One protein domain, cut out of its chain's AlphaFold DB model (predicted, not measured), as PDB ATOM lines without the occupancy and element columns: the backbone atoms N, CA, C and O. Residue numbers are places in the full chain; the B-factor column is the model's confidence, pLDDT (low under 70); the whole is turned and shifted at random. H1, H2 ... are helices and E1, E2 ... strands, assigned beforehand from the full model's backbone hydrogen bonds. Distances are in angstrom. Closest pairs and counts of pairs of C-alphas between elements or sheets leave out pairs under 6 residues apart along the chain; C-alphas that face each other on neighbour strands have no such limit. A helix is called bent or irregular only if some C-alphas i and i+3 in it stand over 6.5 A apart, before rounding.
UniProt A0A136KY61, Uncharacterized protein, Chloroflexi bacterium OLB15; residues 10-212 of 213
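AT A GLANCE: This is residues 10 to 212 of the 213 residues of an uncharacterized protein of Chloroflexi bacterium OLB15 (UniProt A0A136KY61). Two lobes stand end to end along the longest axis: a strongly twisted sheet of four strands with the short helices H1 and H2 on one face, and a bundle of four helices, H3, H4, H5 and H7, with H6 on its side toward the sheet. The chain passes between the lobes through residues 34 to 47, residues 142 to 143 and residues 185 to 190. The printed part has 203 residues, with seven named helices and four named strands in the order H1 H2 H3 H4 H5 H6 E1 E2 E3 E4 H7, class mixed; the sheet, E1 E2 E3 E4, is antiparallel. The whole is flat, spanning 65 by 46 by 23 A, and only just loose, close to compact, with a radius of gyration of the C-alphas of 20.1 A.

IN THESE COORDINATES: E1 is residues 144 to 153, 25.0 A long, and bends by 61 degrees at residue 149; C-alpha 144 is at (199.441, 143.336, 93.683). E2 is residues 156 to 165, 28.5 A; E3, residues 168 to 176, 24.3 A; E4, residues 179 to 184. H1 is residues 15 to 21, beginning at C-alpha (214.771, 152.900, 89.343), and H2 is residues 30 to 33. H3 is residues 48 to 60, 18.2 A; H5, residues 97 to 121, 36.2 A; H6, residues 131 to 141. H4, residues 68 to 93, 33.8 A, has a kink of 46 degrees near residue 75 and is irregular, with C-alphas 88 and 91 7.3 A apart. H7, residues 191 to 210, 30.0 A, is only just irregular, with C-alphas 191 and 194 6.6 A apart; its last residue is Ala 210, with C-alpha 210 at (208.502, 111.071, 82.374).

HOW THE PARTS SIT: The strands form a meander, each the antiparallel neighbour of the one before, in hairpins: N 146 and O 162 are 2.9 A apart, N 161 and O 173 2.9 A, N 174 and O 181 2.9 A, within hydrogen-bond range. H1 and H2 are on the same face, at heights over the sheet of 8.8 A and 7.5 A. H6 only grazes the sheet with residues 138 to 141. It touches H5 at a steep tilt of 58 degrees, closest C-alphas Phe 114 and Val 134, 6.2 A. H4 and H5 form a helical hairpin, closest C-alphas Thr 83 and Ala 104, 5.7 A. H3 touches H4 at a shallow tilt of 20 degrees, opposite ways, closest C-alphas Met 54 and Gln 85, 5.5 A. H7 touches H3 with residues 199 to 206 alone, closest C-alphas Leu 59 and Val 203, 6.1 A. Every O i to N i+4 pair is within hydrogen-bond range in H1, H3, H5 and H6, against 16 of 22 in H4 and 15 of 16 in H7; H2 is too short for such a pair.

THE WHOLE: The C-alphas farthest apart, of Arg 65 and Gly 155, are 64.8 A apart. The printed part has no cut, and the link from H2 to H3 is long. Mean pLDDT of the printed part is 91.4, with residues 40 to 41 and 122 to 125 under 70.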
ATOM      1  N   GLN A  10     203.468 145.371  80.639       81.19
ATOM      2  CA  GLN A  10     203.950 146.689  81.041       81.19
ATOM      3  C   GLN A  10     205.482 146.710  81.101       81.19
ATOM      4  O   GLN A  10     206.089 145.851  81.760       81.19
ATOM      5  N   PRO A  11     206.137 147.671  80.426       84.12
ATOM      6  CA  PRO A  11     207.565 147.868  80.576       84.12
ATOM      7  C   PRO A  11     207.858 148.457  81.958       84.12
ATOM      8  O   PRO A  11     207.188 149.376  82.419       84.12
ATOM      9  N   PHE A  12     208.893 147.931  82.607       89.19
ATOM     10  CA  PHE A  12     209.424 148.512  83.833       89.19
ATOM     11  C   PHE A  12     210.617 149.409  83.521       89.19
ATOM     12  O   PHE A  12     211.583 148.951  82.906       89.19
ATOM     13  N   ILE A  13     210.583 150.639  84.026       94.19
ATOM     14  CA  ILE A  13     211.717 151.560  84.002       94.19
ATOM     15  C   ILE A  13     212.629 151.219  85.193       94.19
ATOM     16  O   ILE A  13     212.149 151.153  86.329       94.19
ATOM     17  N   PRO A  14     213.935 150.968  85.001       94.75
ATOM     18  CA  PRO A  14     214.865 150.792  86.114       94.75
ATOM     19  C   PRO A  14     214.866 152.012  87.045       94.75
ATOM     20  O   PRO A  14     214.931 153.145  86.575       94.75
ATOM     21  N   LEU A  15     214.862 151.806  88.366       95.44
ATOM     22  CA  LEU A  15     214.771 152.900  89.343       95.44
ATOM     23  C   LEU A  15     215.826 153.992  89.131       95.44
ATOM     24  O   LEU A  15     215.494 155.170  89.149       95.44
ATOM     25  N   LYS A  16     217.084 153.610  88.890       95.44
ATOM     26  CA  LYS A  16     218.172 154.567  88.637       95.44
ATOM     27  C   LYS A  16     217.950 155.384  87.362       95.44
ATOM     28  O   LYS A  16     218.290 156.562  87.328       95.44
ATOM     29  N   GLU A  17     217.357 154.776  86.339       96.44
ATOM     30  CA  GLU A  17     217.002 155.468  85.104       96.44
ATOM     31  C   GLU A  17     215.839 156.439  85.340       96.44
ATOM     32  O   GLU A  17     215.940 157.605  84.976       96.44
ATOM     33  N   TYR A  18     214.790 156.003  86.043       96.69
ATOM     34  CA  TYR A  18     213.656 156.855  86.407       96.69
ATOM     35  C   TYR A  18     214.087 158.056  87.260       96.69
ATOM     36  O   TYR A  18     213.681 159.190  87.012       96.69
ATOM     37  N   GLN A  19     214.975 157.823  88.233       96.75
ATOM     38  CA  GLN A  19     215.557 158.880  89.058       96.75
ATOM     39  C   GLN A  19     216.288 159.921  88.204       96.75
ATOM     40  O   GLN A  19     216.077 161.118  88.388       96.75
ATOM     41  N   ALA A  20     217.103 159.476  87.245       96.81
ATOM     42  CA  ALA A  20     217.826 160.367  86.344       96.81
ATOM     43  C   ALA A  20     216.885 161.148  85.411       96.81
ATOM     44  O   ALA A  20     217.050 162.357  85.261       96.81
ATOM     45  N   GLN A  21     215.877 160.485  84.828       96.31
ATOM     46  CA  GLN A  21     214.902 161.101  83.916       96.31
ATOM     47  C   GLN A  21     214.093 162.222  84.582       96.31
ATOM     48  O   GLN A  21     213.764 163.215  83.934       96.31
ATOM     49  N   HIS A  22     213.800 162.083  85.875       96.06
ATOM     50  CA  HIS A  22     212.977 163.030  86.625       96.06
ATOM     51  C   HIS A  22     213.766 163.912  87.604       96.06
ATOM     52  O   HIS A  22     213.151 164.665  88.357       96.06
ATOM     53  N   ALA A  23     215.103 163.847  87.603       96.56
ATOM     54  CA  ALA A  23     215.968 164.541  88.564       96.56
ATOM     55  C   ALA A  23     215.566 164.291  90.037       96.56
ATOM     56  O   ALA A  23     215.548 165.205  90.864       96.56
ATOM     57  N   LEU A  24     215.207 163.045  90.357       96.31
ATOM     58  CA  LEU A  24     214.814 162.626  91.702       96.31
ATOM     59  C   LEU A  24     216.052 162.301  92.550       96.31
ATOM     60  O   LEU A  24     217.054 161.809  92.021       96.31
ATOM     61  N   PRO A  25     215.996 162.518  93.876       95.19
ATOM     62  CA  PRO A  25     217.076 162.120  94.768       95.19
ATOM     63  C   PRO A  25     217.207 160.594  94.826       95.19
ATOM     64  O   PRO A  25     216.230 159.867  94.651       95.19
ATOM     65  N   GLU A  26     218.392 160.095  95.190       93.38
ATOM     66  CA  GLU A  26     218.607 158.649  95.368       93.38
ATOM     67  C   GLU A  26     217.676 158.023  96.415       93.38
ATOM     68  O   GLU A  26     217.364 156.835  96.332       93.38
ATOM     69  N   ALA A  27     217.217 158.832  97.375       93.44
ATOM     70  CA  ALA A  27     216.259 158.438  98.399       93.44
ATOM     71  C   ALA A  27     214.864 158.114  97.837       93.44
ATOM     72  O   ALA A  27     214.111 157.420  98.512       93.44
ATOM     73  N   PHE A  28     214.509 158.572  96.628       95.38
ATOM     74  CA  PHE A  28     213.272 158.163  95.961       95.38
ATOM     75  C   PHE A  28     213.397 156.700  95.522       95.38
ATOM     76  O   PHE A  28     213.812 156.398  94.410       95.38
ATOM     77  N   ALA A  29     213.091 155.781  96.424       94.06
ATOM     78  CA  ALA A  29     213.170 154.339  96.229       94.06
ATOM     79  C   ALA A  29     212.013 153.673  96.974       94.06
ATOM     80  O   ALA A  29     211.345 154.312  97.787       94.06
ATOM     81  N   VAL A  30     211.790 152.371  96.771       92.81
ATOM     82  CA  VAL A  30     210.691 151.672  97.462       92.81
ATOM     83  C   VAL A  30     210.807 151.800  98.984       92.81
ATOM     84  O   VAL A  30     209.794 151.932  99.664       92.81
ATOM     85  N   ASN A  31     212.028 151.834  99.523       91.38
ATOM     86  CA  ASN A  31     212.267 151.956 100.961       91.38
ATOM     87  C   ASN A  31     211.761 153.279 101.571       91.38
ATOM     88  O   ASN A  31     211.467 153.305 102.762       91.38
ATOM     89  N   LEU A  32     211.632 154.351 100.778       93.00
ATOM     90  CA  LEU A  32     211.036 155.614 101.232       93.00
ATOM     91  C   LEU A  32     209.545 155.451 101.557       93.00
ATOM     92  O   LEU A  32     209.054 156.038 102.514       93.00
ATOM     93  N   PHE A  33     208.844 154.637 100.768       92.44
ATOM     94  CA  PHE A  33     207.388 154.487 100.825       92.44
ATOM     95  C   PHE A  33     206.938 153.249 101.609       92.44
ATOM     96  O   PHE A  33     205.871 153.229 102.212       92.44
ATOM     97  N   ALA A  34     207.760 152.203 101.615       88.75
ATOM     98  CA  ALA A  34     207.547 150.987 102.380       88.75
ATOM     99  C   ALA A  34     208.891 150.523 102.948       88.75
ATOM    100  O   ALA A  34     209.542 149.657 102.345       88.75
ATOM    101  N   PRO A  35     209.328 151.072 104.097       85.19
ATOM    102  CA  PRO A  35     210.553 150.628 104.739       85.19
ATOM    103  C   PRO A  35     210.465 149.137 105.084       85.19
ATOM    104  O   PRO A  35     209.393 148.595 105.382       85.19
ATOM    105  N   LYS A  36     211.582 148.418 104.967       76.38
ATOM    106  CA  LYS A  36     211.672 147.015 105.394       76.38
ATOM    107  C   LYS A  36     212.668 146.910 106.532       76.38
ATOM    108  O   LYS A  36     213.799 147.361 106.397       76.38
ATOM    109  N   ASP A  37     212.256 146.256 107.610       74.56
ATOM    110  CA  ASP A  37     213.219 145.708 108.552       74.56
ATOM    111  C   ASP A  37     213.790 144.413 107.961       74.56
ATOM    112  O   ASP A  37     213.049 143.477 107.639       74.56
ATOM    113  N   PHE A  38     215.104 144.397 107.750       70.44
ATOM    114  CA  PHE A  38     215.835 143.243 107.229       70.44
ATOM    115  C   PHE A  38     216.416 142.363 108.348       70.44
ATOM    116  O   PHE A  38     217.074 141.360 108.064       70.44
ATOM    117  N   THR A  39     216.183 142.716 109.613       72.19
ATOM    118  CA  THR A  39     216.664 141.968 110.777       72.19
ATOM    119  C   THR A  39     216.044 140.570 110.815       72.19
ATOM    120  O   THR A  39     214.828 140.408 110.730       72.19
ATOM    121  N   GLY A  40     216.888 139.542 110.951       64.44
ATOM    122  CA  GLY A  40     216.449 138.150 111.104       64.44
ATOM    123  C   GLY A  40     215.917 137.481 109.832       64.44
ATOM    124  O   GLY A  40     215.248 136.458 109.935       64.44
ATOM    125  N   LEU A  41     216.187 138.040 108.646       69.06
ATOM    126  CA  LEU A  41     215.845 137.384 107.384       69.06
ATOM    127  C   LEU A  41     216.746 136.176 107.116       69.06
ATOM    128  O   LEU A  41     217.958 136.227 107.339       69.06
ATOM    129  N   GLY A  42     216.142 135.123 106.566       70.56
ATOM    130  CA  GLY A  42     216.880 133.961 106.095       70.56
ATOM    131  C   GLY A  42     217.855 134.308 104.967       70.56
ATOM    132  O   GLY A  42     217.618 135.219 104.167       70.56
ATOM    133  N   ARG A  43     218.970 133.581 104.905       75.19
ATOM    134  CA  ARG A  43     220.047 133.788 103.932       75.19
ATOM    135  C   ARG A  43     220.302 132.508 103.157       75.19
ATOM    136  O   ARG A  43     220.689 131.493 103.719       75.19
ATOM    137  N   ILE A  44     220.122 132.579 101.844       77.06
ATOM    138  CA  ILE A  44     220.374 131.456 100.932       77.06
ATOM    139  C   ILE A  44     221.828 131.436 100.437       77.06
ATOM    140  O   ILE A  44     222.344 130.394 100.045       77.06
ATOM    141  N   ASP A  45     222.501 132.587 100.501       71.81
ATOM    142  CA  ASP A  45     223.801 132.880  99.889       71.81
ATOM    143  C   ASP A  45     224.928 131.944 100.369       71.81
ATOM    144  O   ASP A  45     225.927 131.768  99.677       71.81
ATOM    145  N   GLN A  46     224.773 131.351 101.557       74.19
ATOM    146  CA  GLN A  46     225.774 130.496 102.203       74.19
ATOM    147  C   GLN A  46     225.403 129.004 102.198       74.19
ATOM    148  O   GLN A  46     226.217 128.185 102.607       74.19
ATOM    149  N   ALA A  47     224.218 128.637 101.699       82.69
ATOM    150  CA  ALA A  47     223.675 127.275 101.770       82.69
ATOM    151  C   ALA A  47     223.846 126.482 100.460       82.69
ATOM    152  O   ALA A  47     223.036 125.622 100.129       82.69
ATOM    153  N   GLY A  48     224.852 126.808  99.642       86.94
ATOM    154  CA  GLY A  48     224.954 126.286  98.274       86.94
ATOM    155  C   GLY A  48     224.948 124.753  98.180       86.94
ATOM    156  O   GLY A  48     224.320 124.196  97.278       86.94
ATOM    157  N   ALA A  49     225.606 124.060  99.115       90.69
ATOM    158  CA  ALA A  49     225.649 122.598  99.137       90.69
ATOM    159  C   ALA A  49     224.287 121.999  99.519       90.69
ATOM    160  O   ALA A  49     223.776 121.120  98.826       90.69
ATOM    161  N   GLU A  50     223.667 122.520 100.570       93.38
ATOM    162  CA  GLU A  50     222.379 122.081 101.100       93.38
ATOM    163  C   GLU A  50     221.240 122.347 100.113       93.38
ATOM    164  O   GLU A  50     220.390 121.487  99.883       93.38
ATOM    165  N   MET A  51     221.260 123.510  99.459       92.25
ATOM    166  CA  MET A  51     220.320 123.855  98.393       92.25
ATOM    167  C   MET A  51     220.457 122.887  97.208       92.25
ATOM    168  O   MET A  51     219.452 122.416  96.679       92.25
ATOM    169  N   ASN A  52     221.682 122.512  96.823       93.31
ATOM    170  CA  ASN A  52     221.898 121.507  95.777       93.31
ATOM    171  C   ASN A  52     221.421 120.108  96.195       93.31
ATOM    172  O   ASN A  52     220.870 119.382  95.365       93.31
ATOM    173  N   MET A  53     221.582 119.729  97.466       93.88
ATOM    174  CA  MET A  53     221.047 118.467  97.988       93.88
ATOM    175  C   MET A  53     219.517 118.445  97.944       93.88
ATOM    176  O   MET A  53     218.937 117.478  97.449       93.88
ATOM    177  N   MET A  54     218.867 119.524  98.389       95.62
ATOM    178  CA  MET A  54     217.415 119.678  98.292       95.62
ATOM    179  C   MET A  54     216.951 119.564  96.837       95.62
ATOM    180  O   MET A  54     216.038 118.794  96.541       95.62
ATOM    181  N   ARG A  55     217.596 120.296  95.921       96.81
ATOM    182  CA  ARG A  55     217.322 120.229  94.481       96.81
ATOM    183  C   ARG A  55     217.404 118.794  93.961       96.81
ATOM    184  O   ARG A  55     216.462 118.321  93.333       96.81
ATOM    185  N   ALA A  56     218.496 118.088  94.253       97.50
ATOM    186  CA  ALA A  56     218.684 116.706  93.824       97.50
ATOM    187  C   ALA A  56     217.595 115.773  94.379       97.50
ATOM    188  O   ALA A  56     217.059 114.954  93.634       97.50
ATOM    189  N   ALA A  57     217.222 115.924  95.653       97.81
ATOM    190  CA  ALA A  57     216.177 115.125  96.289       97.81
ATOM    191  C   ALA A  57     214.792 115.357  95.664       97.81
ATOM    192  O   ALA A  57     214.068 114.396  95.396       97.81
ATOM    193  N   VAL A  58     214.435 116.614  95.382       98.19
ATOM    194  CA  VAL A  58     213.171 116.963  94.711       98.19
ATOM    195  C   VAL A  58     213.130 116.377  93.303       98.19
ATOM    196  O   VAL A  58     212.155 115.723  92.938       98.19
ATOM    197  N   LEU A  59     214.203 116.535  92.523       98.25
ATOM    198  CA  LEU A  59     214.265 115.968  91.177       98.25
ATOM    199  C   LEU A  59     214.230 114.436  91.209       98.25
ATOM    200  O   LEU A  59     213.573 113.827  90.369       98.25
ATOM    201  N   ALA A  60     214.903 113.788  92.160       98.00
ATOM    202  CA  ALA A  60     214.889 112.332  92.310       98.00
ATOM    203  C   ALA A  60     213.503 111.770  92.670       98.00
ATOM    204  O   ALA A  60     213.229 110.609  92.380       98.00
ATOM    205  N   ALA A  61     212.622 112.580  93.262       97.75
ATOM    206  CA  ALA A  61     211.266 112.161  93.596       97.75
ATOM    207  C   ALA A  61     210.348 112.018  92.370       97.75
ATOM    208  O   ALA A  61     209.330 111.332  92.468       97.75
ATOM    209  N   VAL A  62     210.686 112.641  91.234       97.62
ATOM    210  CA  VAL A  62     209.928 112.502  89.982       97.62
ATOM    211  C   VAL A  62     210.202 111.118  89.369       97.62
ATOM    212  O   VAL A  62     211.362 110.832  89.054       97.62
ATOM    213  N   PRO A  63     209.176 110.259  89.191       96.06
ATOM    214  CA  PRO A  63     209.337 108.931  88.599       96.06
ATOM    215  C   PRO A  63     209.845 108.996  87.157       96.06
ATOM    216  O   PRO A  63     209.558 109.946  86.442       96.06
ATOM    217  N   GLU A  64     210.517 107.938  86.699       95.12
ATOM    218  CA  GLU A  64     210.968 107.825  85.300       95.12
ATOM    219  C   GLU A  64     209.814 107.735  84.297       95.12
ATOM    220  O   GLU A  64     209.972 108.097  83.137       95.12
ATOM    221  N   ARG A  65     208.661 107.214  84.729       95.75
ATOM    222  CA  ARG A  65     207.448 107.103  83.917       95.75
ATOM    223  C   ARG A  65     206.259 107.600  84.716       95.75
ATOM    224  O   ARG A  65     205.877 106.978  85.708       95.75
ATOM    225  N   LEU A  66     205.676 108.705  84.277       95.50
ATOM    226  CA  LEU A  66     204.525 109.332  84.905       95.50
ATOM    227  C   LEU A  66     203.646 109.996  83.832       95.50
ATOM    228  O   LEU A  66     203.928 111.121  83.415       95.50
ATOM    229  N   PRO A  67     202.563 109.330  83.395       93.44
ATOM    230  CA  PRO A  67     201.624 109.894  82.431       93.44
ATOM    231  C   PRO A  67     201.002 111.216  82.911       93.44
ATOM    232  O   PRO A  67     200.684 111.357  84.095       93.44
ATOM    233  N   VAL A  68     200.756 112.155  81.986       93.00
ATOM    234  CA  VAL A  68     200.235 113.509  82.287       93.00
ATOM    235  C   VAL A  68     198.940 113.477  83.107       93.00
ATOM    236  O   VAL A  68     198.759 114.265  84.033       93.00
ATOM    237  N   ASN A  69     198.050 112.517  82.843       92.50
ATOM    238  CA  ASN A  69     196.788 112.373  83.578       92.50
ATOM    239  C   ASN A  69     196.957 112.002  85.066       92.50
ATOM    240  O   ASN A  69     195.996 112.109  85.824       92.50
ATOM    241  N   GLN A  70     198.155 111.597  85.500       95.50
ATOM    242  CA  GLN A  70     198.470 111.300  86.903       95.50
ATOM    243  C   GLN A  70     199.133 112.475  87.633       95.50
ATOM    244  O   GLN A  70     199.273 112.439  88.859       95.50
ATOM    245  N   TRP A  71     199.532 113.531  86.918       95.69
ATOM    246  CA  TRP A  71     200.300 114.631  87.502       95.69
ATOM    247  C   TRP A  71     199.526 115.361  88.599       95.69
ATOM    248  O   TRP A  71     200.090 115.591  89.664       95.69
ATOM    249  N   ILE A  72     198.224 115.628  88.410       95.69
ATOM    250  CA  ILE A  72     197.383 116.309  89.418       95.69
ATOM    251  C   ILE A  72     197.463 115.604  90.779       95.69
ATOM    252  O   ILE A  72     197.622 116.264  91.803       95.69
ATOM    253  N   SER A  73     197.386 114.271  90.795       96.06
ATOM    254  CA  SER A  73     197.499 113.483  92.028       96.06
ATOM    255  C   SER A  73     198.929 113.374  92.560       96.06
ATOM    256  O   SER A  73     199.126 113.104  93.743       96.06
ATOM    257  N   PHE A  74     199.931 113.567  91.702       97.69
ATOM    258  CA  PHE A  74     201.339 113.455  92.064       97.69
ATOM    259  C   PHE A  74     201.908 114.746  92.675       97.69
ATOM    260  O   PHE A  74     202.709 114.659  93.607       97.69
ATOM    261  N   ILE A  75     201.475 115.931  92.216       97.69
ATOM    262  CA  ILE A  75     202.004 117.223  92.692       97.69
ATOM    263  C   ILE A  75     201.985 117.360  94.224       97.69
ATOM    264  O   ILE A  75     203.034 117.701  94.769       97.69
ATOM    265  N   PRO A  76     200.912 117.009  94.965       97.88
ATOM    266  CA  PRO A  76     200.923 117.104  96.429       97.88
ATOM    267  C   PRO A  76     202.059 116.312  97.092       97.88
ATOM    268  O   PRO A  76     202.646 116.760  98.078       97.88
ATOM    269  N   ARG A  77     202.419 115.147  96.535       97.69
ATOM    270  CA  ARG A  77     203.542 114.340  97.028       97.69
ATOM    271  C   ARG A  77     204.878 115.020  96.747       97.69
ATOM    272  O   ARG A  77     205.748 115.017  97.614       97.69
ATOM    273  N   LEU A  78     205.046 115.601  95.562       98.19
ATOM    274  CA  LEU A  78     206.260 116.333  95.208       98.19
ATOM    275  C   LEU A  78     206.432 117.589  96.078       98.19
ATOM    276  O   LEU A  78     207.520 117.823  96.602       98.19
ATOM    277  N   THR A  79     205.352 118.337  96.315       98.25
ATOM    278  CA  THR A  79     205.326 119.485  97.234       98.25
ATOM    279  C   THR A  79     205.697 119.070  98.658       98.25
ATOM    280  O   THR A  79     206.465 119.769  99.320       98.25
ATOM    281  N   ALA A  80     205.228 117.911  99.135       98.06
ATOM    282  CA  ALA A  80     205.618 117.388 100.445       98.06
ATOM    283  C   ALA A  80     207.124 117.070 100.525       98.06
ATOM    284  O   ALA A  80     207.756 117.376 101.537       98.06
ATOM    285  N   VAL A  81     207.720 116.520  99.457       98.31
ATOM    286  CA  VAL A  81     209.177 116.312  99.378       98.31
ATOM    287  C   VAL A  81     209.911 117.649  99.432       98.31
ATOM    288  O   VAL A  81     210.791 117.808 100.273       98.31
ATOM    289  N   PHE A  82     209.526 118.620  98.598       98.31
ATOM    290  CA  PHE A  82     210.117 119.962  98.608       98.31
ATOM    291  C   PHE A  82     210.064 120.593 100.007       98.31
ATOM    292  O   PHE A  82     211.086 121.012 100.544       98.31
ATOM    293  N   THR A  83     208.887 120.572 100.632       97.88
ATOM    294  CA  THR A  83     208.656 121.142 101.966       97.88
ATOM    295  C   THR A  83     209.523 120.457 103.023       97.88
ATOM    296  O   THR A  83     210.192 121.124 103.810       97.88
ATOM    297  N   SER A  84     209.568 119.121 103.020       97.56
ATOM    298  CA  SER A  84     210.395 118.353 103.955       97.56
ATOM    299  C   SER A  84     211.883 118.656 103.793       97.56
ATOM    300  O   SER A  84     212.591 118.739 104.797       97.56
ATOM    301  N   GLN A  85     212.367 118.804 102.559       97.19
ATOM    302  CA  GLN A  85     213.764 119.150 102.304       97.19
ATOM    303  C   GLN A  85     214.071 120.581 102.746       97.19
ATOM    304  O   GLN A  85     215.112 120.812 103.359       97.19
ATOM    305  N   LEU A  86     213.147 121.520 102.524       94.69
ATOM    306  CA  LEU A  86     213.309 122.902 102.959       94.69
ATOM    307  C   LEU A  86     213.403 123.006 104.490       94.69
ATOM    308  O   LEU A  86     214.284 123.695 104.998       94.69
ATOM    309  N   TYR A  87     212.581 122.252 105.231       95.75
ATOM    310  CA  TYR A  87     212.716 122.137 106.690       95.75
ATOM    311  C   TYR A  87     214.048 121.514 107.118       95.75
ATOM    312  O   TYR A  87     214.663 121.996 108.069       95.75
ATOM    313  N   ALA A  88     214.516 120.473 106.422       94.88
ATOM    314  CA  ALA A  88     215.769 119.798 106.758       94.88
ATOM    315  C   ALA A  88     216.976 120.745 106.669       94.88
ATOM    316  O   ALA A  88     217.841 120.725 107.544       94.88
ATOM    317  N   ILE A  89     217.001 121.622 105.663       93.38
ATOM    318  CA  ILE A  89     218.081 122.601 105.474       93.38
ATOM    319  C   ILE A  89     217.835 123.924 106.216       93.38
ATOM    320  O   ILE A  89     218.695 124.803 106.206       93.38
ATOM    321  N   ASN A  90     216.688 124.087 106.891       92.50
ATOM    322  CA  ASN A  90     216.289 125.376 107.461       92.50
ATOM    323  C   ASN A  90     217.219 125.885 108.569       92.50
ATOM    324  O   ASN A  90     217.314 127.085 108.800       92.50
ATOM    325  N   HIS A  91     217.941 124.987 109.235       90.31
ATOM    326  CA  HIS A  91     218.964 125.362 110.208       90.31
ATOM    327  C   HIS A  91     220.140 126.136 109.580       90.31
ATOM    328  O   HIS A  91     220.839 126.845 110.299       90.31
ATOM    329  N   VAL A  92     220.342 126.025 108.259       90.19
ATOM    330  CA  VAL A  92     221.368 126.761 107.498       90.19
ATOM    331  C   VAL A  92     220.806 128.055 106.914       90.19
ATOM    332  O   VAL A  92     221.442 129.099 107.010       90.19
ATOM    333  N   ILE A  93     219.606 128.002 106.322       89.00
ATOM    334  CA  ILE A  93     219.016 129.158 105.625       89.00
ATOM    335  C   ILE A  93     218.218 130.096 106.538       89.00
ATOM    336  O   ILE A  93     218.054 131.261 106.195       89.00
ATOM    337  N   GLY A  94     217.731 129.629 107.690       89.25
ATOM    338  CA  GLY A  94     217.096 130.461 108.714       89.25
ATOM    339  C   GLY A  94     215.754 131.089 108.320       89.25
ATOM    340  O   GLY A  94     215.475 132.211 108.735       89.25
ATOM    341  N   LEU A  95     214.925 130.411 107.521       88.56
ATOM    342  CA  LEU A  95     213.573 130.885 107.206       88.56
ATOM    343  C   LEU A  95     212.632 130.707 108.403       88.56
ATOM    344  O   LEU A  95     212.695 129.720 109.145       88.56
ATOM    345  N   ARG A  96     211.690 131.637 108.558       89.69
ATOM    346  CA  ARG A  96     210.551 131.474 109.468       89.69
ATOM    347  C   ARG A  96     209.590 130.428 108.905       89.69
ATOM    348  O   ARG A  96     209.503 130.249 107.694       89.69
ATOM    349  N   GLY A  97     208.798 129.792 109.772       87.88
ATOM    350  CA  GLY A  97     207.810 128.786 109.346       87.88
ATOM    351  C   GLY A  97     206.880 129.295 108.240       87.88
ATOM    352  O   GLY A  97     206.729 128.645 107.214       87.88
ATOM    353  N   VAL A  98     206.385 130.526 108.384       86.88
ATOM    354  CA  VAL A  98     205.545 131.177 107.369       86.88
ATOM    355  C   VAL A  98     206.258 131.363 106.019       86.88
ATOM    356  O   VAL A  98     205.634 131.260 104.972       86.88
ATOM    357  N   GLU A  99     207.574 131.597 106.002       88.56
ATOM    358  CA  GLU A  99     208.346 131.752 104.760       88.56
ATOM    359  C   GLU A  99     208.558 130.406 104.052       88.56
ATOM    360  O   GLU A  99     208.560 130.353 102.823       88.56
ATOM    361  N   ILE A 100     208.672 129.316 104.817       91.56
ATOM    362  CA  ILE A 100     208.689 127.944 104.288       91.56
ATOM    363  C   ILE A 100     207.336 127.601 103.663       91.56
ATOM    364  O   ILE A 100     207.294 127.084 102.548       91.56
ATOM    365  N   GLU A 101     206.236 127.925 104.347       91.75
ATOM    366  CA  GLU A 101     204.876 127.710 103.843       91.75
ATOM    367  C   GLU A 101     204.621 128.500 102.554       91.75
ATOM    368  O   GLU A 101     204.111 127.940 101.584       91.75
ATOM    369  N   PHE A 102     205.054 129.765 102.490       90.56
ATOM    370  CA  PHE A 102     204.981 130.563 101.263       90.56
ATOM    371  C   PHE A 102     205.805 129.956 100.120       90.56
ATOM    372  O   PHE A 102     205.316 129.870  98.993       90.56
ATOM    373  N   ALA A 103     207.032 129.497 100.390       93.44
ATOM    374  CA  ALA A 103     207.866 128.852  99.376       93.44
ATOM    375  C   ALA A 103     207.244 127.542  98.862       93.44
ATOM    376  O   ALA A 103     207.257 127.285  97.658       93.44
ATOM    377  N   ALA A 104     206.674 126.730  99.757       95.88
ATOM    378  CA  ALA A 104     205.987 125.490  99.404       95.88
ATOM    379  C   ALA A 104     204.706 125.745  98.598       95.88
ATOM    380  O   ALA A 104     204.458 125.048  97.613       95.88
ATOM    381  N   GLY A 105     203.929 126.767  98.974       95.31
ATOM    382  CA  GLY A 105     202.754 127.214  98.228       95.31
ATOM    383  C   GLY A 105     203.114 127.626  96.803       95.31
ATOM    384  O   GLY A 105     202.592 127.051  95.855       95.31
ATOM    385  N   GLY A 106     204.098 128.518  96.642       94.81
ATOM    386  CA  GLY A 106     204.553 128.960  95.320       94.81
ATOM    387  C   GLY A 106     205.088 127.818  94.449       94.81
ATOM    388  O   GLY A 106     204.775 127.751  93.261       94.81
ATOM    389  N   PHE A 107     205.836 126.877  95.037       97.75
ATOM    390  CA  PHE A 107     206.274 125.669  94.335       97.75
ATOM    391  C   PHE A 107     205.078 124.853  93.817       97.75
ATOM    392  O   PHE A 107     205.012 124.507  92.636       97.75
ATOM    393  N   SER A 108     204.110 124.583  94.697       97.62
ATOM    394  CA  SER A 108     202.906 123.815  94.377       97.62
ATOM    395  C   SER A 108     202.068 124.490  93.290       97.62
ATOM    396  O   SER A 108     201.635 123.830  92.342       97.62
ATOM    397  N   ASP A 109     201.873 125.803  93.395       97.19
ATOM    398  CA  ASP A 109     201.053 126.583  92.472       97.19
ATOM    399  C   ASP A 109     201.622 126.562  91.053       97.19
ATOM    400  O   ASP A 109     200.877 126.328  90.098       97.19
ATOM    401  N   VAL A 110     202.940 126.725  90.894       97.44
ATOM    402  CA  VAL A 110     203.582 126.654  89.572       97.44
ATOM    403  C   VAL A 110     203.497 125.243  88.993       97.44
ATOM    404  O   VAL A 110     203.158 125.084  87.818       97.44
ATOM    405  N   CYS A 111     203.744 124.203  89.797       97.81
ATOM    406  CA  CYS A 111     203.597 122.818  89.346       97.81
ATOM    407  C   CYS A 111     202.162 122.508  88.887       97.81
ATOM    408  O   CYS A 111     201.964 121.842  87.866       97.81
ATOM    409  N   HIS A 112     201.153 123.018  89.596       97.19
ATOM    410  CA  HIS A 112     199.757 122.904  89.181       97.19
ATOM    411  C   HIS A 112     199.467 123.704  87.910       97.19
ATOM    412  O   HIS A 112     198.847 123.161  86.996       97.19
ATOM    413  N   ALA A 113     199.941 124.949  87.806       96.38
ATOM    414  CA  ALA A 113     199.772 125.774  86.611       96.38
ATOM    415  C   ALA A 113     200.328 125.074  85.360       96.38
ATOM    416  O   ALA A 113     199.635 124.980  84.342       96.38
ATOM    417  N   PHE A 114     201.527 124.495  85.468       96.75
ATOM    418  CA  PHE A 114     202.143 123.713  84.398       96.75
ATOM    419  C   PHE A 114     201.346 122.446  84.078       96.75
ATOM    420  O   PHE A 114     201.056 122.175  82.915       96.75
ATOM    421  N   THR A 115     200.910 121.709  85.103       95.44
ATOM    422  CA  THR A 115     200.086 120.502  84.933       95.44
ATOM    423  C   THR A 115     198.787 120.797  84.186       95.44
ATOM    424  O   THR A 115     198.426 120.075  83.258       95.44
ATOM    425  N   TYR A 116     198.084 121.872  84.543       94.38
ATOM    426  CA  TYR A 116     196.861 122.260  83.844       94.38
ATOM    427  C   TYR A 116     197.130 122.678  82.397       94.38
ATOM    428  O   TYR A 116     196.327 122.361  81.519       94.38
ATOM    429  N   ALA A 117     198.243 123.363  82.132       93.62
ATOM    430  CA  ALA A 117     198.647 123.694  80.771       93.62
ATOM    431  C   ALA A 117     198.959 122.429  79.946       93.62
ATOM    432  O   ALA A 117     198.464 122.309  78.829       93.62
ATOM    433  N   ALA A 118     199.662 121.450  80.522       93.12
ATOM    434  CA  ALA A 118     199.977 120.177  79.874       93.12
ATOM    435  C   ALA A 118     198.722 119.335  79.595       93.12
ATOM    436  O   ALA A 118     198.568 118.781  78.511       93.12
ATOM    437  N   LEU A 119     197.766 119.292  80.529       91.19
ATOM    438  CA  LEU A 119     196.485 118.611  80.311       91.19
ATOM    439  C   LEU A 119     195.661 119.269  79.201       91.19
ATOM    440  O   LEU A 119     195.038 118.564  78.414       91.19
ATOM    441  N   ARG A 120     195.673 120.602  79.088       88.44
ATOM    442  CA  ARG A 120     195.033 121.294  77.956       88.44
ATOM    443  C   ARG A 120     195.734 120.995  76.629       88.44
ATOM    444  O   ARG A 120     195.051 120.804  75.627       88.44
ATOM    445  N   ALA A 121     197.062 120.907  76.647       84.69
ATOM    446  CA  ALA A 121     197.875 120.557  75.486       84.69
ATOM    447  C   ALA A 121     197.806 119.067  75.110       84.69
ATOM    448  O   ALA A 121     198.173 118.707  74.002       84.69
ATOM    449  N   SER A 122     197.276 118.192  75.974       67.00
ATOM    450  CA  SER A 122     197.198 116.743  75.719       67.00
ATOM    451  C   SER A 122     196.216 116.317  74.609       67.00
ATOM    452  O   SER A 122     196.027 115.124  74.361       67.00
ATOM    453  N   ALA A 123     195.616 117.275  73.893       66.56
ATOM    454  CA  ALA A 123     195.034 117.014  72.581       66.56
ATOM    455  C   ALA A 123     196.149 116.606  71.583       66.56
ATOM    456  O   ALA A 123     197.233 117.177  71.639       66.56
ATOM    457  N   PRO A 124     195.910 115.687  70.625       59.84
ATOM    458  CA  PRO A 124     196.957 115.051  69.800       59.84
ATOM    459  C   PRO A 124     197.854 115.964  68.938       59.84
ATOM    460  O   PRO A 124     198.684 115.465  68.186       59.84
ATOM    461  N   THR A 125     197.654 117.280  68.965       61.00
ATOM    462  CA  THR A 125     198.269 118.245  68.049       61.00
ATOM    463  C   THR A 125     198.958 119.415  68.746       61.00
ATOM    464  O   THR A 125     199.461 120.296  68.048       61.00
ATOM    465  N   GLN A 126     198.992 119.462  70.083       76.88
ATOM    466  CA  GLN A 126     199.647 120.551  70.810       76.88
ATOM    467  C   GLN A 126     200.923 120.075  71.520       76.88
ATOM    468  O   GLN A 126     200.918 119.011  72.135       76.88
ATOM    469  N   PRO A 127     202.025 120.841  71.423       83.75
ATOM    470  CA  PRO A 127     203.254 120.539  72.148       83.75
ATOM    471  C   PRO A 127     203.075 120.765  73.656       83.75
ATOM    472  O   PRO A 127     202.210 121.541  74.072       83.75
ATOM    473  N   MET A 128     203.933 120.139  74.467       88.69
ATOM    474  CA  MET A 128     204.048 120.439  75.896       88.69
ATOM    475  C   MET A 128     204.209 121.957  76.126       88.69
ATOM    476  O   MET A 128     204.895 122.624  75.344       88.69
ATOM    477  N   PRO A 129     203.580 122.539  77.166       92.44
ATOM    478  CA  PRO A 129     203.684 123.968  77.437       92.44
ATOM    479  C   PRO A 129     205.125 124.415  77.700       92.44
ATOM    480  O   PRO A 129     205.890 123.742  78.387       92.44
ATOM    481  N   ASP A 130     205.457 125.614  77.220       92.88
ATOM    482  CA  ASP A 130     206.706 126.286  77.570       92.88
ATOM    483  C   ASP A 130     206.687 126.706  79.046       92.88
ATOM    484  O   ASP A 130     205.824 127.478  79.483       92.88
ATOM    485  N   PHE A 131     207.667 126.230  79.817       94.69
ATOM    486  CA  PHE A 131     207.793 126.575  81.231       94.69
ATOM    487  C   PHE A 131     207.891 128.091  81.433       94.69
ATOM    488  O   PHE A 131     207.238 128.634  82.325       94.69
ATOM    489  N   GLN A 132     208.671 128.792  80.601       93.12
ATOM    490  CA  GLN A 132     208.889 130.227  80.788       93.12
ATOM    491  C   GLN A 132     207.593 131.020  80.596       93.12
ATOM    492  O   GLN A 132     207.362 131.998  81.308       93.12
ATOM    493  N   GLN A 133     206.735 130.614  79.661       90.81
ATOM    494  CA  GLN A 133     205.408 131.190  79.496       90.81
ATOM    495  C   GLN A 133     204.530 130.956  80.731       90.81
ATOM    496  O   GLN A 133     204.057 131.933  81.313       90.81
ATOM    497  N   VAL A 134     204.369 129.702  81.165       94.12
ATOM    498  CA  VAL A 134     203.532 129.355  82.330       94.12
ATOM    499  C   VAL A 134     204.003 130.090  83.585       94.12
ATOM    500  O   VAL A 134     203.196 130.645  84.330       94.12
ATOM    501  N   TYR A 135     205.316 130.138  83.806       93.44
ATOM    502  CA  TYR A 135     205.909 130.803  84.958       93.44
ATOM    503  C   TYR A 135     205.659 132.316  84.953       93.44
ATOM    504  O   TYR A 135     205.316 132.888  85.989       93.44
ATOM    505  N   ARG A 136     205.793 132.979  83.794       88.62
ATOM    506  CA  ARG A 136     205.498 134.417  83.664       88.62
ATOM    507  C   ARG A 136     204.025 134.724  83.912       88.62
ATOM    508  O   ARG A 136     203.734 135.712  84.578       88.62
ATOM    509  N   GLU A 137     203.121 133.904  83.383       89.50
ATOM    510  CA  GLU A 137     201.677 134.060  83.583       89.50
ATOM    511  C   GLU A 137     201.300 133.884  85.060       89.50
ATOM    512  O   GLU A 137     200.594 134.728  85.614       89.50
ATOM    513  N   TRP A 138     201.835 132.852  85.722       92.31
ATOM    514  CA  TRP A 138     201.648 132.654  87.159       92.31
ATOM    515  C   TRP A 138     202.179 133.842  87.968       92.31
ATOM    516  O   TRP A 138     201.438 134.417  88.764       92.31
ATOM    517  N   LEU A 139     203.428 134.260  87.730       89.75
ATOM    518  CA  LEU A 139     204.048 135.353  88.481       89.75
ATOM    519  C   LEU A 139     203.270 136.662  88.299       89.75
ATOM    520  O   LEU A 139     203.015 137.369  89.273       89.75
ATOM    521  N   ALA A 140     202.835 136.959  87.073       85.94
ATOM    522  CA  ALA A 140     201.980 138.108  86.809       85.94
ATOM    523  C   ALA A 140     200.659 138.032  87.589       85.94
ATOM    524  O   ALA A 140     200.264 139.021  88.201       85.94
ATOM    525  N   GLY A 141     200.036 136.852  87.665       87.81
ATOM    526  CA  GLY A 141     198.833 136.615  88.466       87.81
ATOM    527  C   GLY A 141     199.009 136.843  89.974       87.81
ATOM    528  O   GLY A 141     198.021 137.041  90.674       87.81
ATOM    529  N   THR A 142     200.246 136.869  90.479       89.81
ATOM    530  CA  THR A 142     200.551 137.202  91.884       89.81
ATOM    531  C   THR A 142     200.793 138.694  92.130       89.81
ATOM    532  O   THR A 142     201.031 139.103  93.268       89.81
ATOM    533  N   THR A 143     200.753 139.518  91.079       89.69
ATOM    534  CA  THR A 143     201.085 140.942  91.179       89.69
ATOM    535  C   THR A 143     199.986 141.717  91.896       89.69
ATOM    536  O   THR A 143     198.818 141.654  91.521       89.69
ATOM    537  N   THR A 144     200.362 142.487  92.915       91.31
ATOM    538  CA  THR A 144     199.441 143.336  93.683       91.31
ATOM    539  C   THR A 144     200.025 144.725  93.925       91.31
ATOM    540  O   THR A 144     201.241 144.928  93.887       91.31
ATOM    541  N   PHE A 145     199.146 145.696  94.178       92.94
ATOM    542  CA  PHE A 145     199.506 147.091  94.427       92.94
ATOM    543  C   PHE A 145     199.008 147.516  95.805       92.94
ATOM    544  O   PHE A 145     197.823 147.382  96.103       92.94
ATOM    545  N   ALA A 146     199.900 148.064  96.628       94.69
ATOM    546  CA  ALA A 146     199.530 148.676  97.899       94.69
ATOM    547  C   ALA A 146     199.743 150.195  97.821       94.69
ATOM    548  O   ALA A 146     200.879 150.616  97.572       94.69
ATOM    549  N   PRO A 147     198.707 151.026  98.038       96.25
ATOM    550  CA  PRO A 147     198.872 152.473  98.138       96.25
ATOM    551  C   PRO A 147     199.895 152.841  99.217       96.25
ATOM    552  O   PRO A 147     199.885 152.263 100.303       96.25
ATOM    553  N   ALA A 148     200.773 153.796  98.915       95.56
ATOM    554  CA  ALA A 148     201.904 154.153  99.773       95.56
ATOM    555  C   ALA A 148     202.054 155.666 100.014       95.56
ATOM    556  O   ALA A 148     203.044 156.106 100.592       95.56
ATOM    557  N   GLY A 149     201.056 156.454  99.601       94.25
ATOM    558  CA  GLY A 149     200.975 157.894  99.837       94.25
ATOM    559  C   GLY A 149     201.215 158.732  98.586       94.25
ATOM    560  O   GLY A 149     201.210 158.222  97.463       94.25
ATOM    561  N   THR A 150     201.400 160.033  98.799       95.69
ATOM    562  CA  THR A 150     201.718 161.000  97.749       95.69
ATOM    563  C   THR A 150     203.164 161.474  97.858       95.69
ATOM    564  O   THR A 150     203.759 161.448  98.935       95.69
ATOM    565  N   TYR A 151     203.742 161.888  96.733       96.62
ATOM    566  CA  TYR A 151     205.081 162.463  96.663       96.62
ATOM    567  C   TYR A 151     205.045 163.751  95.846       96.62
ATOM    568  O   TYR A 151     204.727 163.717  94.658       96.62
ATOM    569  N   ASP A 152     205.374 164.873  96.483       95.81
ATOM    570  CA  ASP A 152     205.428 166.170  95.817       95.81
ATOM    571  C   ASP A 152     206.777 166.352  95.116       95.81
ATOM    572  O   ASP A 152     207.837 166.322  95.747       95.81
ATOM    573  N   HIS A 153     206.746 166.576  93.802       94.94
ATOM    574  CA  HIS A 153     207.933 166.812  92.986       94.94
ATOM    575  C   HIS A 153     207.659 167.851  91.909       94.94
ATOM    576  O   HIS A 153     206.668 167.770  91.194       94.94
ATOM    577  N   ALA A 154     208.550 168.836  91.776       91.94
ATOM    578  CA  ALA A 154     208.453 169.888  90.757       91.94
ATOM    579  C   ALA A 154     207.083 170.614  90.696       91.94
ATOM    580  O   ALA A 154     206.667 171.074  89.635       91.94
ATOM    581  N   GLY A 155     206.391 170.743  91.836       92.44
ATOM    582  CA  GLY A 155     205.069 171.382  91.921       92.44
ATOM    583  C   GLY A 155     203.889 170.480  91.537       92.44
ATOM    584  O   GLY A 155     202.765 170.968  91.449       92.44
ATOM    585  N   GLU A 156     204.126 169.185  91.328       95.06
ATOM    586  CA  GLU A 156     203.115 168.165  91.053       95.06
ATOM    587  C   GLU A 156     203.060 167.144  92.202       95.06
ATOM    588  O   GLU A 156     204.098 166.741  92.723       95.06
ATOM    589  N   SER A 157     201.855 166.702  92.576       95.94
ATOM    590  CA  SER A 157     201.651 165.625  93.556       95.94
ATOM    591  C   SER A 157     201.469 164.297  92.831       95.94
ATOM    592  O   SER A 157     200.498 164.117  92.093       95.94
ATOM    593  N   TRP A 158     202.369 163.347  93.065       97.44
ATOM    594  CA  TRP A 158     202.321 162.011  92.473       97.44
ATOM    595  C   TRP A 158     201.710 161.007  93.442       97.44
ATOM    596  O   TRP A 158     202.070 160.991  94.615       97.44
ATOM    597  N   ASN A 159     200.830 160.132  92.962       97.88
ATOM    598  CA  ASN A 159     200.305 159.024  93.757       97.88
ATOM    599  C   ASN A 159     201.236 157.818  93.639       97.88
ATOM    600  O   ASN A 159     201.514 157.338  92.538       97.88
ATOM    601  N   ILE A 160     201.697 157.306  94.776       97.88
ATOM    602  CA  ILE A 160     202.658 156.211  94.829       97.88
ATOM    603  C   ILE A 160     201.974 154.955  95.356       97.88
ATOM    604  O   ILE A 160     201.289 154.968  96.380       97.88
ATOM    605  N   SER A 161     202.174 153.838  94.665       97.19
ATOM    606  CA  SER A 161     201.854 152.505  95.180       97.19
ATOM    607  C   SER A 161     203.079 151.609  95.098       97.19
ATOM    608  O   SER A 161     203.834 151.672  94.129       97.19
ATOM    609  N   VAL A 162     203.274 150.747  96.091       95.69
ATOM    610  CA  VAL A 162     204.306 149.709  96.036       95.69
ATOM    611  C   VAL A 162     203.752 148.492  95.312       95.69
ATOM    612  O   VAL A 162     202.640 148.042  95.591       95.69
ATOM    613  N   ILE A 163     204.543 147.972  94.380       93.44
ATOM    614  CA  ILE A 163     204.233 146.785  93.591       93.44
ATOM    615  C   ILE A 163     204.843 145.570  94.287       93.44
ATOM    616  O   ILE A 163     206.034 145.577  94.627       93.44
ATOM    617  N   TYR A 164     204.034 144.531  94.461       91.56
ATOM    618  CA  TYR A 164     204.423 143.244  95.022       91.56
ATOM    619  C   TYR A 164     204.172 142.125  94.016       91.56
ATOM    620  O   TYR A 164     203.214 142.206  93.254       91.56
ATOM    621  N   ASP A 165     204.986 141.077  94.059       90.88
ATOM    622  CA  ASP A 165     204.709 139.768  93.462       90.88
ATOM    623  C   ASP A 165     204.895 138.655  94.515       90.88
ATOM    624  O   ASP A 165     205.119 138.935  95.700       90.88
ATOM    625  N   ALA A 166     204.831 137.387  94.096       89.62
ATOM    626  CA  ALA A 166     205.058 136.218  94.953       89.62
ATOM    627  C   ALA A 166     206.385 136.246  95.738       89.62
ATOM    628  O   ALA A 166     206.514 135.581  96.766       89.62
ATOM    629  N   TYR A 167     207.378 137.008  95.276       88.44
ATOM    630  CA  TYR A 167     208.697 137.132  95.888       88.44
ATOM    631  C   TYR A 167     208.868 138.417  96.708       88.44
ATOM    632  O   TYR A 167     209.941 138.659  97.271       88.44
ATOM    633  N   GLY A 168     207.812 139.220  96.834       88.69
ATOM    634  CA  GLY A 168     207.758 140.405  97.677       88.69
ATOM    635  C   GLY A 168     207.766 141.701  96.877       88.69
ATOM    636  O   GLY A 168     207.192 141.798  95.800       88.69
ATOM    637  N   ARG A 169     208.368 142.748  97.447       90.81
ATOM    638  CA  ARG A 169     208.375 144.092  96.856       90.81
ATOM    639  C   ARG A 169     209.261 144.103  95.621       90.81
ATOM    640  O   ARG A 169     210.417 143.697  95.695       90.81
ATOM    641  N   ILE A 170     208.754 144.646  94.526       91.25
ATOM    642  CA  ILE A 170     209.504 144.710  93.272       91.25
ATOM    643  C   ILE A 170     209.653 146.126  92.721       91.25
ATOM    644  O   ILE A 170     210.562 146.381  91.927       91.25
ATOM    645  N   GLY A 171     208.815 147.073  93.130       93.75
ATOM    646  CA  GLY A 171     208.851 148.384  92.501       93.75
ATOM    647  C   GLY A 171     207.789 149.356  92.969       93.75
ATOM    648  O   GLY A 171     207.120 149.130  93.976       93.75
ATOM    649  N   LEU A 172     207.647 150.432  92.202       95.69
ATOM    650  CA  LEU A 172     206.668 151.490  92.408       95.69
ATOM    651  C   LEU A 172     205.776 151.626  91.176       95.69
ATOM    652  O   LEU A 172     206.262 151.577  90.048       95.69
ATOM    653  N   ARG A 173     204.480 151.835  91.398       95.69
ATOM    654  CA  ARG A 173     203.566 152.431  90.424       95.69
ATOM    655  C   ARG A 173     203.485 153.910  90.776       95.69
ATOM    656  O   ARG A 173     203.058 154.243  91.883       95.69
ATOM    657  N   VAL A 174     203.938 154.761  89.865       96.81
ATOM    658  CA  VAL A 174     203.967 156.216  90.027       96.81
ATOM    659  C   VAL A 174     202.914 156.798  89.105       96.81
ATOM    660  O   VAL A 174     203.045 156.737  87.886       96.81
ATOM    661  N   GLU A 175     201.844 157.321  89.682       96.94
ATOM    662  CA  GLU A 175     200.759 157.948  88.938       96.94
ATOM    663  C   GLU A 175     200.877 159.468  89.032       96.94
ATOM    664  O   GLU A 175     200.887 160.051  90.119       96.94
ATOM    665  N   ARG A 176     200.997 160.090  87.862       94.69
ATOM    666  CA  ARG A 176     201.203 161.520  87.626       94.69
ATOM    667  C   ARG A 176     200.093 162.026  86.708       94.69
ATOM    668  O   ARG A 176     199.433 161.237  86.033       94.69
ATOM    669  N   ALA A 177     199.926 163.338  86.589       91.62
ATOM    670  CA  ALA A 177     198.980 163.934  85.649       91.62
ATOM    671  C   ALA A 177     199.274 163.527  84.192       91.62
ATOM    672  O   ALA A 177     198.358 163.387  83.386       91.62
ATOM    673  N   ALA A 178     200.553 163.309  83.862       91.06
ATOM    674  CA  ALA A 178     200.988 162.876  82.535       91.06
ATOM    675  C   ALA A 178     200.736 161.382  82.242       91.06
ATOM    676  O   ALA A 178     200.788 160.987  81.078       91.06
ATOM    677  N   GLY A 179     200.496 160.549  83.262       93.56
ATOM    678  CA  GLY A 179     200.297 159.110  83.092       93.56
ATOM    679  C   GLY A 179     200.800 158.268  84.263       93.56
ATOM    680  O   GLY A 179     201.080 158.769  85.350       93.56
ATOM    681  N   VAL A 180     200.905 156.962  84.023       94.06
ATOM    682  CA  VAL A 180     201.342 155.970  85.011       94.06
ATOM    683  C   VAL A 180     202.655 155.348  84.559       94.06
ATOM    684  O   VAL A 180     202.725 154.793  83.466       94.06
ATOM    685  N   ASP A 181     203.655 155.386  85.433       94.88
ATOM    686  CA  ASP A 181     204.938 154.720  85.235       94.88
ATOM    687  C   ASP A 181     205.084 153.531  86.190       94.88
ATOM    688  O   ASP A 181     204.711 153.597  87.366       94.88
ATOM    689  N   TYR A 182     205.685 152.448  85.697       94.06
ATOM    690  CA  TYR A 182     206.059 151.287  86.501       94.06
ATOM    691  C   TYR A 182     207.576 151.249  86.657       94.06
ATOM    692  O   TYR A 182     208.318 151.140  85.681       94.06
ATOM    693  N   VAL A 183     208.048 151.335  87.896       94.38
ATOM    694  CA  VAL A 183     209.464 151.520  88.222       94.38
ATOM    695  C   VAL A 183     209.988 150.296  88.963       94.38
ATOM    696  O   VAL A 183     209.421 149.897  89.977       94.38
ATOM    697  N   ARG A 184     211.075 149.680  88.480       92.75
ATOM    698  CA  ARG A 184     211.673 148.473  89.080       92.75
ATOM    699  C   ARG A 184     212.807 148.854  90.008       92.75
ATOM    700  O   ARG A 184     213.801 149.433  89.571       92.75
ATOM    701  N   ASP A 185     212.718 148.404  91.251       91.75
ATOM    702  CA  ASP A 185     213.798 148.538  92.224       91.75
ATOM    703  C   ASP A 185     214.595 147.230  92.332       91.75
ATOM    704  O   ASP A 185     214.169 146.258  92.963       91.75
ATOM    705  N   ALA A 186     215.753 147.184  91.671       85.44
ATOM    706  CA  ALA A 186     216.603 145.995  91.646       85.44
ATOM    707  C   ALA A 186     217.190 145.642  93.024       85.44
ATOM    708  O   ALA A 186     217.507 144.476  93.253       85.44
ATOM    709  N   ALA A 187     217.282 146.602  93.954       83.56
ATOM    710  CA  ALA A 187     217.794 146.354  95.303       83.56
ATOM    711  C   ALA A 187     216.885 145.418  96.118       83.56
ATOM    712  O   ALA A 187     217.312 144.842  97.114       83.56
ATOM    713  N   LEU A 188     215.636 145.239  95.681       81.06
ATOM    714  CA  LEU A 188     214.644 144.385  96.327       81.06
ATOM    715  C   LEU A 188     214.497 143.008  95.675       81.06
ATOM    716  O   LEU A 188     213.543 142.287  95.962       81.06
ATOM    717  N   ALA A 189     215.405 142.625  94.775       79.25
ATOM    718  CA  ALA A 189     215.383 141.289  94.197       79.25
ATOM    719  C   ALA A 189     215.469 140.223  95.304       79.25
ATOM    720  O   ALA A 189     216.444 140.162  96.051       79.25
ATOM    721  N   CYS A 190     214.445 139.371  95.400       83.06
ATOM    722  CA  CYS A 190     214.460 138.237  96.314       83.06
ATOM    723  C   CYS A 190     215.557 137.244  95.890       83.06
ATOM    724  O   CYS A 190     215.480 136.719  94.772       83.06
ATOM    725  N   PRO A 191     216.538 136.930  96.758       80.56
ATOM    726  CA  PRO A 191     217.622 136.005  96.422       80.56
ATOM    727  C   PRO A 191     217.124 134.614  96.006       80.56
ATOM    728  O   PRO A 191     217.688 133.981  95.115       80.56
ATOM    729  N   ALA A 192     216.022 134.153  96.606       84.44
ATOM    730  CA  ALA A 192     215.453 132.835  96.337       84.44
ATOM    731  C   ALA A 192     214.733 132.730  94.981       84.44
ATOM    732  O   ALA A 192     214.547 131.618  94.492       84.44
ATOM    733  N   HIS A 193     214.361 133.851  94.345       88.50
ATOM    734  CA  HIS A 193     213.618 133.832  93.080       88.50
ATOM    735  C   HIS A 193     214.396 133.088  91.983       88.50
ATOM    736  O   HIS A 193     213.854 132.204  91.321       88.50
ATOM    737  N   GLY A 194     215.689 133.385  91.823       88.94
ATOM    738  CA  GLY A 194     216.519 132.730  90.810       88.94
ATOM    739  C   GLY A 194     216.603 131.216  91.010       88.94
ATOM    740  O   GLY A 194     216.422 130.461  90.057       88.94
ATOM    741  N   TYR A 195     216.815 130.785  92.256       91.44
ATOM    742  CA  TYR A 195     216.868 129.370  92.613       91.44
ATOM    743  C   TYR A 195     215.528 128.665  92.354       91.44
ATOM    744  O   TYR A 195     215.498 127.632  91.689       91.44
ATOM    745  N   MET A 196     214.422 129.238  92.841       93.94
ATOM    746  CA  MET A 196     213.091 128.642  92.716       93.94
ATOM    747  C   MET A 196     212.683 128.489  91.248       93.94
ATOM    748  O   MET A 196     212.211 127.427  90.850       93.94
ATOM    749  N   ARG A 197     212.939 129.510  90.421       94.81
ATOM    750  CA  ARG A 197     212.667 129.460  88.980       94.81
ATOM    751  C   ARG A 197     213.408 128.304  88.302       94.81
ATOM    752  O   ARG A 197     212.788 127.567  87.548       94.81
ATOM    753  N   VAL A 198     214.706 128.141  88.576       96.00
ATOM    754  CA  VAL A 198     215.522 127.064  87.984       96.00
ATOM    755  C   VAL A 198     215.061 125.689  88.464       96.00
ATOM    756  O   VAL A 198     214.923 124.776  87.657       96.00
ATOM    757  N   LEU A 199     214.772 125.534  89.759       97.44
ATOM    758  CA  LEU A 199     214.260 124.273  90.295       97.44
ATOM    759  C   LEU A 199     212.928 123.879  89.637       97.44
ATOM    760  O   LEU A 199     212.750 122.725  89.256       97.44
ATOM    761  N   LEU A 200     212.001 124.828  89.503       98.19
ATOM    762  CA  LEU A 200     210.702 124.592  88.876       98.19
ATOM    763  C   LEU A 200     210.839 124.252  87.391       98.19
ATOM    764  O   LEU A 200     210.182 123.322  86.929       98.19
ATOM    765  N   GLU A 201     211.724 124.943  86.670       98.06
ATOM    766  CA  GLU A 201     212.055 124.633  85.276       98.06
ATOM    767  C   GLU A 201     212.463 123.163  85.143       98.06
ATOM    768  O   GLU A 201     211.833 122.397  84.418       98.06
ATOM    769  N   GLU A 202     213.420 122.721  85.954       98.12
ATOM    770  CA  GLU A 202     213.939 121.353  85.918       98.12
ATOM    771  C   GLU A 202     212.919 120.301  86.349       98.12
ATOM    772  O   GLU A 202     212.862 119.218  85.764       98.12
ATOM    773  N   VAL A 203     212.089 120.611  87.347       98.19
ATOM    774  CA  VAL A 203     210.972 119.750  87.751       98.19
ATOM    775  C   VAL A 203     210.003 119.560  86.587       98.19
ATOM    776  O   VAL A 203     209.635 118.427  86.283       98.19
ATOM    777  N   THR A 204     209.605 120.643  85.917       96.56
ATOM    778  CA  THR A 204     208.660 120.565  84.794       96.56
ATOM    779  C   THR A 204     209.257 119.858  83.578       96.56
ATOM    780  O   THR A 204     208.577 119.031  82.974       96.56
ATOM    781  N   THR A 205     210.547 120.066  83.284       96.12
ATOM    782  CA  THR A 205     211.276 119.294  82.267       96.12
ATOM    783  C   THR A 205     211.275 117.803  82.591       96.12
ATOM    784  O   THR A 205     210.989 116.982  81.722       96.12
ATOM    785  N   LYS A 206     211.553 117.429  83.844       96.69
ATOM    786  CA  LYS A 206     211.592 116.019  84.243       96.69
ATOM    787  C   LYS A 206     210.209 115.365  84.216       96.69
ATOM    788  O   LYS A 206     210.100 114.195  83.858       96.69
ATOM    789  N   LEU A 207     209.155 116.109  84.556       95.81
ATOM    790  CA  LEU A 207     207.773 115.651  84.390       95.81
ATOM    791  C   LEU A 207     207.453 115.384  82.913       95.81
ATOM    792  O   LEU A 207     206.953 114.306  82.603       95.81
ATOM    793  N   ALA A 208     207.789 116.315  82.012       93.50
ATOM    794  CA  ALA A 208     207.574 116.154  80.571       93.50
ATOM    795  C   ALA A 208     208.284 114.907  80.013       93.50
ATOM    796  O   ALA A 208     207.645 114.073  79.376       93.50
ATOM    797  N   GLN A 209     209.557 114.704  80.369       93.94
ATOM    798  CA  GLN A 209     210.316 113.496  80.010       93.94
ATOM    799  C   GLN A 209     209.645 112.214  80.527       93.94
ATOM    800  O   GLN A 209     209.497 111.230  79.804       93.94
ATOM    801  N   ALA A 210     209.177 112.222  81.779       93.56
ATOM    802  CA  ALA A 210     208.502 111.071  82.374       93.56
ATOM    803  C   ALA A 210     207.164 110.729  81.691       93.56
ATOM    804  O   ALA A 210     206.697 109.590  81.786       93.56
ATOM    805  N   ALA A 211     206.539 111.685  80.998       90.56
ATOM    806  CA  ALA A 211     205.339 111.440  80.206       90.56
ATOM    807  C   ALA A 211     205.618 110.766  78.848       90.56
ATOM    808  O   ALA A 211     204.665 110.302  78.221       90.56
ATOM    809  N   GLY A 212     206.886 110.635  78.438       79.69
ATOM    810  CA  GLY A 212     207.290 109.965  77.198       79.69
ATOM    811  C   GLY A 212     207.690 110.898  76.051       79.69
ATOM    812  O   GLY A 212     207.574 110.481  74.899       79.69
TER     813      GLY A 212